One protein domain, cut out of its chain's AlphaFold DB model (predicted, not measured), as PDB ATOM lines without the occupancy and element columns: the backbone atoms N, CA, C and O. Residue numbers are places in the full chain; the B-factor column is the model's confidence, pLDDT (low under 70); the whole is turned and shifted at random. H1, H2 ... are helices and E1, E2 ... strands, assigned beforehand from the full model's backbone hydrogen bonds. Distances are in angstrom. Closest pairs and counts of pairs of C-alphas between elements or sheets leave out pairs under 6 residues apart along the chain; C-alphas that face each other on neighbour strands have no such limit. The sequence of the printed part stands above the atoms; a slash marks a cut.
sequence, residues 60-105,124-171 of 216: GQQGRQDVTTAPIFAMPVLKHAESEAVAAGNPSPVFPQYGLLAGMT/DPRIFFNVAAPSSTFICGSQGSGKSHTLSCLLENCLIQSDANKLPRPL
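Overview. This is residues 60 to 105 and 124 to 171 of the 216 residues of an uncharacterized protein of Pseudogymnoascus sp. 03VT05 (UniProt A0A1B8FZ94). A small sheet of three strands, E1, E3 and E2, sits in the middle of an elongated domain; H3 covers one face of it, running along E2, while H2 starts at the sheet and reaches away toward the other end, where H1 also lies. Beyond the first end of H3, residues 141 to 146 stick out as a free loop. The printed part has 94 residues with three named helices and three named strands, in the order H1, E1, H2, E2, E3, H3; the sheet's order is E1, E3, E2, antiparallel throughout, and the class is mixed, helices and strands. The whole is compact, with a radius of gyration of the C-alphas of 14.3 A, and spans 48 by 25 by 24 A.

Along the chain. H1, residues 60 to 68, begins at C-alpha 60 at (30.662, 79.963, 16.746) and is 12.9 A long. E1 follows, residues 72 to 74, and then H2, residues 75 to 87, 18.3 A long. E2, residues 98 to 103, is 14.7 A long and begins at C-alpha 98 at (29.839, 95.528, 33.876). After the cut come E3, residues 126 to 129, and H3, residues 147 to 159, 18.2 A long, which ends at C-alpha 159 at (31.949, 105.883, 37.669).

Arrangement. E3 is the inner strand. It is antiparallel to E1 at 157 degrees, with N 128 and O 73 2.8 A apart, and antiparallel to E2 at 137 degrees, with N 129 and O 99 2.8 A apart, both within hydrogen-bond range. E1, H2 and E2 form a split strand-helix-strand unit, two strands that run the same way with E3 between them, and its crossover is right-handed. H3 on one face of the sheet makes two layers. It lies over E2 at a height over the sheet of 9.8 A and runs along the strands, at 14 degrees to E2 on the local plane; the closest C-alphas of the two, Gly 99 and Asn 157, are 5.2 A apart. H2 is on the sheet but only grazes it, with residues 75 to 78; its closest C-alpha pair with E3 is Met 75 and Arg 126, 5.6 A. H1 and H2 only just touch, with 3 pairs of C-alphas within 8 A, the closest Val 67 and Ala 81 at 7.8 A; they run opposite ways at a steep tilt of 44 degrees, and H2 touches with residues 77 to 81 alone. H2 and H3 are apart. Residues 165 to 166 pair antiparallel with residues 98 to 99 of E2. In H1, H2 and H3 every O i to N i+4 pair is within hydrogen-bond range.

Size, cuts and confidence. The two C-alphas farthest apart, those of Gly 89 and Gln 143, are 49.3 A from each other. Residues 106 to 123 are not printed, and C-alphas 105 and 124 are 10.6 A apart across this cut. The link from E3 to H3 is long, with 17 residues. The mean pLDDT of the printed part is 90.8, and residues 60 to 65 are under 70.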
ATOM      1  N   GLY A  60      30.690  79.662  15.302       60.47
ATOM      2  CA  GLY A  60      30.662  79.963  16.746       60.47
ATOM      3  C   GLY A  60      31.490  81.173  17.217       60.47
ATOM      4  O   GLY A  60      31.275  81.673  18.316       60.47
ATOM      5  N   GLN A  61      32.398  81.703  16.389       57.66
ATOM      6  CA  GLN A  61      33.083  82.971  16.668       57.66
ATOM      7  C   GLN A  61      32.172  84.203  16.548       57.66
ATOM      8  O   GLN A  61      32.352  85.145  17.316       57.66
ATOM      9  N   GLN A  62      31.187  84.184  15.645       58.66
ATOM     10  CA  GLN A  62      30.237  85.283  15.454       58.66
ATOM     11  C   GLN A  62      29.314  85.411  16.671       58.66
ATOM     12  O   GLN A  62      29.275  86.464  17.299       58.66
ATOM     13  N   GLY A  63      28.704  84.303  17.110       63.41
ATOM     14  CA  GLY A  63      27.828  84.302  18.289       63.41
ATOM     15  C   GLY A  63      28.531  84.745  19.578       63.41
ATOM     16  O   GLY A  63      27.921  85.369  20.441       63.41
ATOM     17  N   ARG A  64      29.843  84.502  19.706       66.31
ATOM     18  CA  ARG A  64      30.625  84.972  20.858       66.31
ATOM     19  C   ARG A  64      30.854  86.490  20.840       66.31
ATOM     20  O   ARG A  64      30.842  87.097  21.907       66.31
ATOM     21  N   GLN A  65      31.069  87.095  19.669       65.00
ATOM     22  CA  GLN A  65      31.180  88.557  19.535       65.00
ATOM     23  C   GLN A  65      29.832  89.251  19.763       65.00
ATOM     24  O   GLN A  65      29.782  90.315  20.383       65.00
ATOM     25  N   ASP A  66      28.742  88.621  19.328       74.12
ATOM     26  CA  ASP A  66      27.387  89.140  19.524       74.12
ATOM     27  C   ASP A  66      27.034  89.218  21.027       74.12
ATOM     28  O   ASP A  66      26.449  90.194  21.490       74.12
ATOM     29  N   VAL A  67      27.475  88.237  21.827       82.88
ATOM     30  CA  VAL A  67      27.243  88.218  23.284       82.88
ATOM     31  C   VAL A  67      28.074  89.267  24.032       82.88
ATOM     32  O   VAL A  67      27.559  89.928  24.933       82.88
ATOM     33  N   THR A  68      29.353  89.452  23.688       86.12
ATOM     34  CA  THR A  68      30.243  90.372  24.430       86.12
ATOM     35  C   THR A  68      29.986  91.845  24.140       86.12
ATOM     36  O   THR A  68      30.384  92.704  24.929       86.12
ATOM     37  N   THR A  69      29.325  92.145  23.024       90.56
ATOM     38  CA  THR A  69      28.949  93.507  22.627       90.56
ATOM     39  C   THR A  69      27.532  93.881  23.056       90.56
ATOM     40  O   THR A  69      27.152  95.045  22.937       90.56
ATOM     41  N   ALA A  70      26.767  92.936  23.616       93.25
ATOM     42  CA  ALA A  70      25.438  93.208  24.140       93.25
ATOM     43  C   ALA A  70      25.515  94.249  25.277       93.25
ATOM     44  O   ALA A  70      26.227  94.023  26.263       93.25
ATOM     45  N   PRO A  71      24.790  95.380  25.178       95.19
ATOM     46  CA  PRO A  71      24.834  96.435  26.189       95.19
ATOM     47  C   PRO A  71      24.154  96.017  27.499       95.19
ATOM     48  O   PRO A  71      24.469  96.551  28.559       95.19
ATOM     49  N   ILE A  72      23.227  95.060  27.438       95.75
ATOM     50  CA  ILE A  72      22.506  94.511  28.585       95.75
ATOM     51  C   ILE A  72      22.513  92.991  28.463       95.75
ATOM     52  O   ILE A  72      22.252  92.455  27.387       95.75
ATOM     53  N   PHE A  73      22.789  92.296  29.564       94.75
ATOM     54  CA  PHE A  73      22.772  90.836  29.607       94.75
ATOM     55  C   PHE A  73      22.288  90.318  30.964       94.75
ATOM     56  O   PHE A  73      22.431  90.979  31.992       94.75
ATOM     57  N   ALA A  74      21.715  89.117  30.976       94.19
ATOM     58  CA  ALA A  74      21.269  88.454  32.198       94.19
ATOM     59  C   ALA A  74      22.374  87.567  32.794       94.19
ATOM     60  O   ALA A  74      23.270  87.108  32.080       94.19
ATOM     61  N   MET A  75      22.294  87.258  34.090       93.69
ATOM     62  CA  MET A  75      23.279  86.386  34.742       93.69
ATOM     63  C   MET A  75      23.482  85.021  34.050       93.69
ATOM     64  O   MET A  75      24.633  84.589  33.959       93.69
ATOM     65  N   PRO A  76      22.445  84.320  33.542       91.44
ATOM     66  CA  PRO A  76      22.661  83.069  32.812       91.44
ATOM     67  C   PRO A  76      23.578  83.236  31.592       91.44
ATOM     68  O   PRO A  76      24.412  82.371  31.338       91.44
ATOM     69  N   VAL A  77      23.490  84.377  30.896       91.50
ATOM     70  CA  VAL A  77      24.367  84.710  29.763       91.50
ATOM     71  C   VAL A  77      25.807  84.886  30.235       91.50
ATOM     72  O   VAL A  77      26.715  84.324  29.628       91.50
ATOM     73  N   LEU A  78      26.022  85.597  31.347       92.38
ATOM     74  CA  LEU A  78      27.353  85.756  31.941       92.38
ATOM     75  C   LEU A  78      27.977  84.399  32.295       92.38
ATOM     76  O   LEU A  78      29.087  84.109  31.854       92.38
ATOM     77  N   LYS A  79      27.239  83.548  33.026       91.69
ATOM     78  CA  LYS A  79      27.708  82.212  33.437       91.69
ATOM     79  C   LYS A  79      28.063  81.341  32.234       91.69
ATOM     80  O   LYS A  79      29.118  80.714  32.235       91.69
ATOM     81  N   HIS A  80      27.198  81.318  31.219       89.38
ATOM     82  CA  HIS A  80      27.424  80.541  30.004       89.38
ATOM     83  C   HIS A  80      28.662  81.032  29.243       89.38
ATOM     84  O   HIS A  80      29.534  80.245  28.875       89.38
ATOM     85  N   ALA A  81      28.784  82.348  29.061       89.94
ATOM     86  CA  ALA A  81      29.908  82.934  28.349       89.94
ATOM     87  C   ALA A  81      31.243  82.666  29.073       89.94
ATOM     88  O   ALA A  81      32.241  82.319  28.432       89.94
ATOM     89  N   GLU A  82      31.262  82.771  30.406       89.75
ATOM     90  CA  GLU A  82      32.421  82.428  31.236       89.75
ATOM     91  C   GLU A  82      32.766  80.934  31.163       89.75
ATOM     92  O   GLU A  82      33.935  80.605  30.962       89.75
ATOM     93  N   SER A  83      31.782  80.027  31.241       89.00
ATOM     94  CA  SER A  83      32.040  78.583  31.117       89.00
ATOM     95  C   SER A  83      32.637  78.213  29.759       89.00
ATOM     96  O   SER A  83      33.598  77.446  29.699       89.00
ATOM     97  N   GLU A  84      32.138  78.820  28.680       87.19
ATOM     98  CA  GLU A  84      32.668  78.630  27.325       87.19
ATOM     99  C   GLU A  84      34.104  79.159  27.196       87.19
ATOM    100  O   GLU A  84      34.956  78.553  26.548       87.19
ATOM    101  N   ALA A  85      34.415  80.296  27.828       86.62
ATOM    102  CA  ALA A  85      35.774  80.836  27.843       86.62
ATOM    103  C   ALA A  85      36.760  79.931  28.594       86.62
ATOM    104  O   ALA A  85      37.874  79.722  28.108       86.62
ATOM    105  N   VAL A  86      36.338  79.369  29.731       88.00
ATOM    106  CA  VAL A  86      37.132  78.407  30.508       88.00
ATOM    107  C   VAL A  86      37.365  77.129  29.705       88.00
ATOM    108  O   VAL A  86      38.504  76.672  29.619       88.00
ATOM    109  N   ALA A  87      36.327  76.587  29.057       88.38
ATOM    110  CA  ALA A  87      36.444  75.410  28.195       88.38
ATOM    111  C   ALA A  87      37.399  75.644  27.010       88.38
ATOM    112  O   ALA A  87      38.162  74.754  26.637       88.38
ATOM    113  N   ALA A  88      37.416  76.862  26.463       86.25
ATOM    114  CA  ALA A  88      38.340  77.277  25.409       86.25
ATOM    115  C   ALA A  88      39.759  77.630  25.911       86.25
ATOM    116  O   ALA A  88      40.602  78.037  25.110       86.25
ATOM    117  N   GLY A  89      40.036  77.521  27.217       87.12
ATOM    118  CA  GLY A  89      41.337  77.852  27.806       87.12
ATOM    119  C   GLY A  89      41.696  79.341  27.739       87.12
ATOM    120  O   GLY A  89      42.876  79.690  27.776       87.12
ATOM    121  N   ASN A  90      40.707  80.230  27.612       82.19
ATOM    122  CA  ASN A  90      40.937  81.668  27.539       82.19
ATOM    123  C   ASN A  90      40.952  82.282  28.955       82.19
ATOM    124  O   ASN A  90      39.919  82.275  29.624       82.19
ATOM    125  N   PRO A  91      42.083  82.845  29.420       76.62
ATOM    126  CA  PRO A  91      42.202  83.381  30.776       76.62
ATOM    127  C   PRO A  91      41.569  84.771  30.945       76.62
ATOM    128  O   PRO A  91      41.499  85.281  32.063       76.62
ATOM    129  N   SER A  92      41.160  85.428  29.854       83.31
ATOM    130  CA  SER A  92      40.616  86.786  29.911       83.31
ATOM    131  C   SER A  92      39.126  86.797  30.285       83.31
ATOM    132  O   SER A  92      38.368  85.939  29.826       83.31
ATOM    133  N   PRO A  93      38.676  87.769  31.106       86.19
ATOM    134  CA  PRO A  93      37.266  87.893  31.447       86.19
ATOM    135  C   PRO A  93      36.450  88.231  30.198       86.19
ATOM    136  O   PRO A  93      36.792  89.151  29.457       86.19
ATOM    137  N   VAL A  94      35.345  87.511  30.001       90.44
ATOM    138  CA  VAL A  94      34.473  87.683  28.829       90.44
ATOM    139  C   VAL A  94      33.792  89.047  28.828       90.44
ATOM    140  O   VAL A  94      33.737  89.710  27.797       90.44
ATOM    141  N   PHE A  95      33.362  89.492  30.009       93.44
ATOM    142  CA  PHE A  95      32.890  90.846  30.260       93.44
ATOM    143  C   PHE A  95      33.907  91.557  31.163       93.44
ATOM    144  O   PHE A  95      33.970  91.284  32.369       93.44
ATOM    145  N   PRO A  96      34.756  92.441  30.610       93.31
ATOM    146  CA  PRO A  96      35.820  93.082  31.378       93.31
ATOM    147  C   PRO A  96      35.293  94.166  32.325       93.31
ATOM    148  O   PRO A  96      35.963  94.474  33.311       93.31
ATOM    149  N   GLN A  97      34.127  94.751  32.020       95.69
ATOM    150  CA  GLN A  97      33.507  95.805  32.814       95.69
ATOM    151  C   GLN A  97      31.983  95.756  32.703       95.69
ATOM    152  O   GLN A  97      31.443  95.886  31.607       95.69
ATOM    153  N   TYR A  98      31.299  95.568  33.824       97.31
ATOM    154  CA  TYR A  98      29.839  95.528  33.876       97.31
ATOM    155  C   TYR A  98      29.349  95.840  35.286       97.31
ATOM    156  O   TYR A  98      30.122  95.751  36.241       97.31
ATOM    157  N   GLY A  99      28.067  96.145  35.431       97.75
ATOM    158  CA  GLY A  99      27.462  96.362  36.739       97.75
ATOM    159  C   GLY A  99      25.978  96.039  36.773       97.75
ATOM    160  O   GLY A  99      25.342  95.922  35.727       97.75
ATOM    161  N   LEU A 100      25.443  95.788  37.965       97.81
ATOM    162  CA  LEU A 100      24.048  95.406  38.156       97.81
ATOM    163  C   LEU A 100      23.133  96.564  37.742       97.81
ATOM    164  O   LEU A 100      23.271  97.681  38.234       97.81
ATOM    165  N   LEU A 101      22.198  96.285  36.838       96.44
ATOM    166  CA  LEU A 101      21.254  97.269  36.314       96.44
ATOM    167  C   LEU A 101      19.861  97.093  36.916       96.44
ATOM    168  O   LEU A 101      19.224  98.069  37.296       96.44
ATOM    169  N   ALA A 102      19.373  95.854  36.961       94.62
ATOM    170  CA  ALA A 102      18.012  95.552  37.380       94.62
ATOM    171  C   ALA A 102      17.870  94.089  37.819       94.62
ATOM    172  O   ALA A 102      18.766  93.265  37.629       94.62
ATOM    173  N   GLY A 103      16.708  93.764  38.381       92.75
ATOM    174  CA  GLY A 103      16.244  92.394  38.562       92.75
ATOM    175  C   GLY A 103      15.005  92.144  37.709       92.75
ATOM    176  O   GLY A 103      14.104  92.979  37.671       92.75
ATOM    177  N   MET A 104      14.951  90.996  37.042       88.88
ATOM    178  CA  MET A 104      13.725  90.479  36.442       88.88
ATOM    179  C   MET A 104      12.738  90.173  37.564       88.88
ATOM    180  O   MET A 104      13.022  89.369  38.451       88.88
ATOM    181  N   THR A 105      11.577  90.819  37.536       81.69
ATOM    182  CA  THR A 105      10.457  90.417  38.381       81.69
ATOM    183  C   THR A 105       9.893  89.123  37.808       81.69
ATOM    184  O   THR A 105       9.260  89.154  36.755       81.69
ATOM    185  N   ASP A 124      18.391  83.101  38.184       87.38
ATOM    186  CA  ASP A 124      19.138  84.263  38.655       87.38
ATOM    187  C   ASP A 124      18.570  85.504  37.945       87.38
ATOM    188  O   ASP A 124      18.828  85.673  36.748       87.38
ATOM    189  N   PRO A 125      17.765  86.345  38.629       91.88
ATOM    190  CA  PRO A 125      16.994  87.409  37.987       91.88
ATOM    191  C   PRO A 125      17.858  88.606  37.588       91.88
ATOM    192  O   PRO A 125      17.345  89.577  37.036       91.88
ATOM    193  N   ARG A 126      19.152  88.601  37.920       94.62
ATOM    194  CA  ARG A 126      20.004  89.776  37.766       94.62
ATOM    195  C   ARG A 126      20.245  90.090  36.295       94.62
ATOM    196  O   ARG A 126      20.670  89.235  35.514       94.62
ATOM    197  N   ILE A 127      20.021  91.354  35.963       95.88
ATOM    198  CA  ILE A 127      20.331  91.981  34.686       95.88
ATOM    199  C   ILE A 127      21.489  92.944  34.917       95.88
ATOM    200  O   ILE A 127      21.457  93.758  35.842       95.88
ATOM    201  N   PHE A 128      22.489  92.882  34.051       97.31
ATOM    202  CA  PHE A 128      23.686  93.704  34.110       97.31
ATOM    203  C   PHE A 128      23.778  94.624  32.900       97.31
ATOM    204  O   PHE A 128      23.360  94.275  31.796       97.31
ATOM    205  N   PHE A 129      24.370  95.790  33.122       97.69
ATOM    206  CA  PHE A 129      24.790  96.722  32.093       97.69
ATOM    207  C   PHE A 129      26.261  96.480  31.750       97.69
ATOM    208  O   PHE A 129      27.127  96.483  32.629       97.69
ATOM    209  N   ASN A 130      26.545  96.268  30.470       96.94
ATOM    210  CA  ASN A 130      27.887  96.077  29.942       96.94
ATOM    211  C   ASN A 130      28.546  97.432  29.680       96.94
ATOM    212  O   ASN A 130      28.414  98.010  28.603       96.94
ATOM    213  N   VAL A 131      29.290  97.924  30.662       96.69
ATOM    214  CA  VAL A 131      29.962  99.227  30.587       96.69
ATOM    215  C   VAL A 131      31.068  99.237  29.521       96.69
ATOM    216  O   VAL A 131      31.411 100.288  28.982       96.69
ATOM    217  N   ALA A 132      31.634  98.072  29.191       94.44
ATOM    218  CA  ALA A 132      32.655  97.962  28.151       94.44
ATOM    219  C   ALA A 132      32.089  98.032  26.724       94.44
ATOM    220  O   ALA A 132      32.849  98.307  25.792       94.44
ATOM    221  N   ALA A 133      30.791  97.773  26.538       94.06
ATOM    222  CA  ALA A 133      30.158  97.836  25.230       94.06
ATOM    223  C   ALA A 133      29.711  99.270  24.898       94.06
ATOM    224  O   ALA A 133      29.112  99.947  25.739       94.06
ATOM    225  N   PRO A 134      29.948  99.748  23.662       93.50
ATOM    226  CA  PRO A 134      29.404 101.024  23.226       93.50
ATOM    227  C   PRO A 134      27.875 100.950  23.236       93.50
ATOM    228  O   PRO A 134      27.277 100.052  22.644       93.50
ATOM    229  N   SER A 135      27.234 101.902  23.907       94.25
ATOM    230  CA  SER A 135      25.782 101.933  24.037       94.25
ATOM    231  C   SER A 135      25.254 103.362  24.069       94.25
ATOM    232  O   SER A 135      25.958 104.308  24.421       94.25
ATOM    233  N   SER A 136      23.997 103.513  23.657       95.50
ATOM    234  CA  SER A 136      23.225 104.742  23.796       95.50
ATOM    235  C   SER A 136      21.892 104.377  24.425       95.50
ATOM    236  O   SER A 136      21.232 103.436  23.982       95.50
ATOM    237  N   THR A 137      21.488 105.118  25.450       95.31
ATOM    238  CA  THR A 137      20.261 104.848  26.200       95.31
ATOM    239  C   THR A 137      19.389 106.089  26.211       95.31
ATOM    240  O   THR A 137      19.838 107.174  26.570       95.31
ATOM    241  N   PHE A 138      18.124 105.917  25.834       96.12
ATOM    242  CA  PHE A 138      17.100 106.944  25.957       96.12
ATOM    243  C   PHE A 138      16.161 106.575  27.106       96.12
ATOM    244  O   PHE A 138      15.608 105.478  27.121       96.12
ATOM    245  N   ILE A 139      15.995 107.482  28.071       95.81
ATOM    246  CA  ILE A 139      15.161 107.255  29.256       95.81
ATOM    247  C   ILE A 139      13.966 108.204  29.203       95.81
ATOM    248  O   ILE A 139      14.111 109.422  29.298       95.81
ATOM    249  N   CYS A 140      12.769 107.639  29.100       96.19
ATOM    250  CA  CYS A 140      11.504 108.366  29.110       96.19
ATOM    251  C   CYS A 140      10.499 107.687  30.046       96.19
ATOM    252  O   CYS A 140      10.651 106.524  30.401       96.19
ATOM    253  N   GLY A 141       9.470 108.419  30.466       94.88
ATOM    254  CA  GLY A 141       8.497 107.933  31.443       94.88
ATOM    255  C   GLY A 141       7.798 109.066  32.186       94.88
ATOM    256  O   GLY A 141       8.262 110.213  32.177       94.88
ATOM    257  N   SER A 142       6.688 108.741  32.844       95.12
ATOM    258  CA  SER A 142       5.895 109.684  33.638       95.12
ATOM    259  C   SER A 142       6.697 110.289  34.798       95.12
ATOM    260  O   SER A 142       7.776 109.817  35.175       95.12
ATOM    261  N   GLN A 143       6.211 111.394  35.362       91.38
ATOM    262  CA  GLN A 143       6.806 111.960  36.572       91.38
ATOM    263  C   GLN A 143       6.818 110.907  37.692       91.38
ATOM    264  O   GLN A 143       5.837 110.196  37.886       91.38
ATOM    265  N   GLY A 144       7.943 110.785  38.401       91.81
ATOM    266  CA  GLY A 144       8.097 109.805  39.480       91.81
ATOM    267  C   GLY A 144       8.363 108.361  39.036       91.81
ATOM    268  O   GLY A 144       8.538 107.507  39.892       91.81
ATOM    269  N   SER A 145       8.472 108.066  37.733       94.94
ATOM    270  CA  SER A 145       8.704 106.696  37.234       94.94
ATOM    271  C   SER A 145      10.138 106.165  37.418       94.94
ATOM    272  O   SER A 145      10.493 105.163  36.809       94.94
ATOM    273  N   GLY A 146      10.997 106.866  38.164       94.31
ATOM    274  CA  GLY A 146      12.382 106.446  38.403       94.31
ATOM    275  C   GLY A 146      13.385 106.747  37.280       94.31
ATOM    276  O   GLY A 146      14.478 106.205  37.307       94.31
ATOM    277  N   LYS A 147      13.078 107.625  36.312       94.75
ATOM    278  CA  LYS A 147      14.005 107.960  35.203       94.75
ATOM    279  C   LYS A 147      15.391 108.411  35.673       94.75
ATOM    280  O   LYS A 147      16.404 107.916  35.190       94.75
ATOM    281  N   SER A 148      15.428 109.381  36.586       92.56
ATOM    282  CA  SER A 148      16.680 109.909  37.117       92.56
ATOM    283  C   SER A 148      17.396 108.888  37.995       92.56
ATOM    284  O   SER A 148      18.610 108.784  37.916       92.56
ATOM    285  N   HIS A 149      16.646 108.052  38.721       94.38
ATOM    286  CA  HIS A 149      17.196 106.904  39.438       94.38
ATOM    287  C   HIS A 149      17.884 105.912  38.487       94.38
ATOM    288  O   HIS A 149      19.041 105.567  38.705       94.38
ATOM    289  N   THR A 150      17.239 105.525  37.380       96.00
ATOM    290  CA  THR A 150      17.851 104.669  36.351       96.00
ATOM    291  C   THR A 150      19.104 105.306  35.749       96.00
ATOM    292  O   THR A 150      20.105 104.618  35.557       96.00
ATOM    293  N   LEU A 151      19.079 106.617  35.477       95.75
ATOM    294  CA  LEU A 151      20.261 107.343  35.007       95.75
ATOM    295  C   LEU A 151      21.399 107.283  36.035       95.75
ATOM    296  O   LEU A 151      22.533 107.000  35.653       95.75
ATOM    297  N   SER A 152      21.109 107.509  37.317       94.38
ATOM    298  CA  SER A 152      22.100 107.404  38.390       94.38
ATOM    299  C   SER A 152      22.688 106.000  38.472       94.38
ATOM    300  O   SER A 152      23.903 105.886  38.456       94.38
ATOM    301  N   CYS A 153      21.881 104.934  38.422       95.25
ATOM    302  CA  CYS A 153      22.400 103.560  38.423       95.25
ATOM    303  C   CYS A 153      23.327 103.277  37.227       95.25
ATOM    304  O   CYS A 153      24.350 102.606  37.371       95.25
ATOM    305  N   LEU A 154      23.005 103.792  36.034       96.56
ATOM    306  CA  LEU A 154      23.896 103.680  34.873       96.56
ATOM    307  C   LEU A 154      25.216 104.424  35.108       96.56
ATOM    308  O   LEU A 154      26.286 103.873  34.845       96.56
ATOM    309  N   LEU A 155      25.153 105.653  35.629       96.25
ATOM    310  CA  LEU A 155      26.337 106.456  35.934       96.25
ATOM    311  C   LEU A 155      27.185 105.829  37.049       96.25
ATOM    312  O   LEU A 155      28.398 105.746  36.900       96.25
ATOM    313  N   GLU A 156      26.581 105.334  38.124       95.56
ATOM    314  CA  GLU A 156      27.262 104.641  39.225       95.56
ATOM    315  C   GLU A 156      28.030 103.420  38.713       95.56
ATOM    316  O   GLU A 156      29.217 103.279  39.004       95.56
ATOM    317  N   ASN A 157      27.404 102.601  37.861       96.69
ATOM    318  CA  ASN A 157      28.062 101.458  37.222       96.69
ATOM    319  C   ASN A 157      29.250 101.855  36.332       96.69
ATOM    320  O   ASN A 157      30.153 101.046  36.129       96.69
ATOM    321  N   CYS A 158      29.267 103.085  35.816       96.44
ATOM    322  CA  CYS A 158      30.362 103.607  35.002       96.44
ATOM    323  C   CYS A 158      31.449 104.320  35.818       96.44
ATOM    324  O   CYS A 158      32.587 104.403  35.355       96.44
ATOM    325  N   LEU A 159      31.118 104.885  36.983       96.50
ATOM    326  CA  LEU A 159      31.949 105.883  37.669       96.50
ATOM    327  C   LEU A 159      32.420 105.465  39.073       96.50
ATOM    328  O   LEU A 159      33.452 105.971  39.512       96.50
ATOM    329  N   ILE A 160      31.713 104.565  39.771       95.56
ATOM    330  CA  ILE A 160      32.002 104.172  41.166       95.56
ATOM    331  C   ILE A 160      32.303 102.684  41.239       95.56
ATOM    332  O   ILE A 160      31.494 101.869  40.813       95.56
ATOM    333  N   GLN A 161      33.441 102.305  41.816       95.88
ATOM    334  CA  GLN A 161      33.691 100.898  42.141       95.88
ATOM    335  C   GLN A 161      32.843 100.494  43.346       95.88
ATOM    336  O   GLN A 161      32.941 101.121  44.398       95.88
ATOM    337  N   SER A 162      32.034  99.448  43.208       94.62
ATOM    338  CA  SER A 162      31.206  98.935  44.303       94.62
ATOM    339  C   SER A 162      30.975  97.432  44.173       94.62
ATOM    340  O   SER A 162      31.250  96.840  43.131       94.62
ATOM    341  N   ASP A 163      30.398  96.815  45.204       95.75
ATOM    342  CA  ASP A 163      30.019  95.395  45.174       95.75
ATOM    343  C   ASP A 163      28.956  95.077  44.104       95.75
ATOM    344  O   ASP A 163      28.755  93.916  43.740       95.75
ATOM    345  N   ALA A 164      28.275  96.099  43.573       95.94
ATOM    346  CA  ALA A 164      27.294  95.948  42.505       95.94
ATOM    347  C   ALA A 164      27.936  95.826  41.112       95.94
ATOM    348  O   ALA A 164      27.228  95.513  40.150       95.94
ATOM    349  N   ASN A 165      29.246  96.060  40.968       96.88
ATOM    350  CA  ASN A 165      29.902  96.067  39.667       96.88
ATOM    351  C   ASN A 165      31.305  95.452  39.649       96.88
ATOM    352  O   ASN A 165      31.986  95.268  40.652       96.88
ATOM    353  N   LYS A 166      31.745  95.122  38.436       97.06
ATOM    354  CA  LYS A 166      33.129  94.807  38.108       97.06
ATOM    355  C   LYS A 166      33.677  95.979  37.310       97.06
ATOM    356  O   LYS A 166      33.619  95.978  36.083       97.06
ATOM    357  N   LEU A 167      34.197  96.985  38.009       96.44
ATOM    358  CA  LEU A 167      34.656  98.244  37.417       96.44
ATOM    359  C   LEU A 167      36.167  98.463  37.611       96.44
ATOM    360  O   LEU A 167      36.567  99.378  38.320       96.44
ATOM    361  N   PRO A 168      37.072  97.673  36.999       95.56
ATOM    362  CA  PRO A 168      38.515  97.817  37.244       95.56
ATOM    363  C   PRO A 168      39.087  99.169  36.786       95.56
ATOM    364  O   PRO A 168      40.165  99.563  37.222       95.56
ATOM    365  N   ARG A 169      38.385  99.873  35.888       93.94
ATOM    366  CA  ARG A 169      38.764 101.188  35.363       93.94
ATOM    367  C   ARG A 169      37.521 102.078  35.262       93.94
ATOM    368  O   ARG A 169      36.883 102.040  34.208       93.94
ATOM    369  N   PRO A 170      37.180 102.838  36.320       95.62
ATOM    370  CA  PRO A 170      36.104 103.823  36.272       95.62
ATOM    371  C   PRO A 170      36.263 104.788  35.098       95.62
ATOM    372  O   PRO A 170      37.377 105.195  34.754       95.62
ATOM    373  N   LEU A 171      35.144 105.130  34.470       95.50
ATOM    374  CA  LEU A 171      35.084 106.042  33.337       95.50
ATOM    375  C   LEU A 171      35.058 107.505  33.804       95.50
ATOM    376  O   LEU A 171      35.002 107.818  34.990       95.50
TER     377      LEU A 171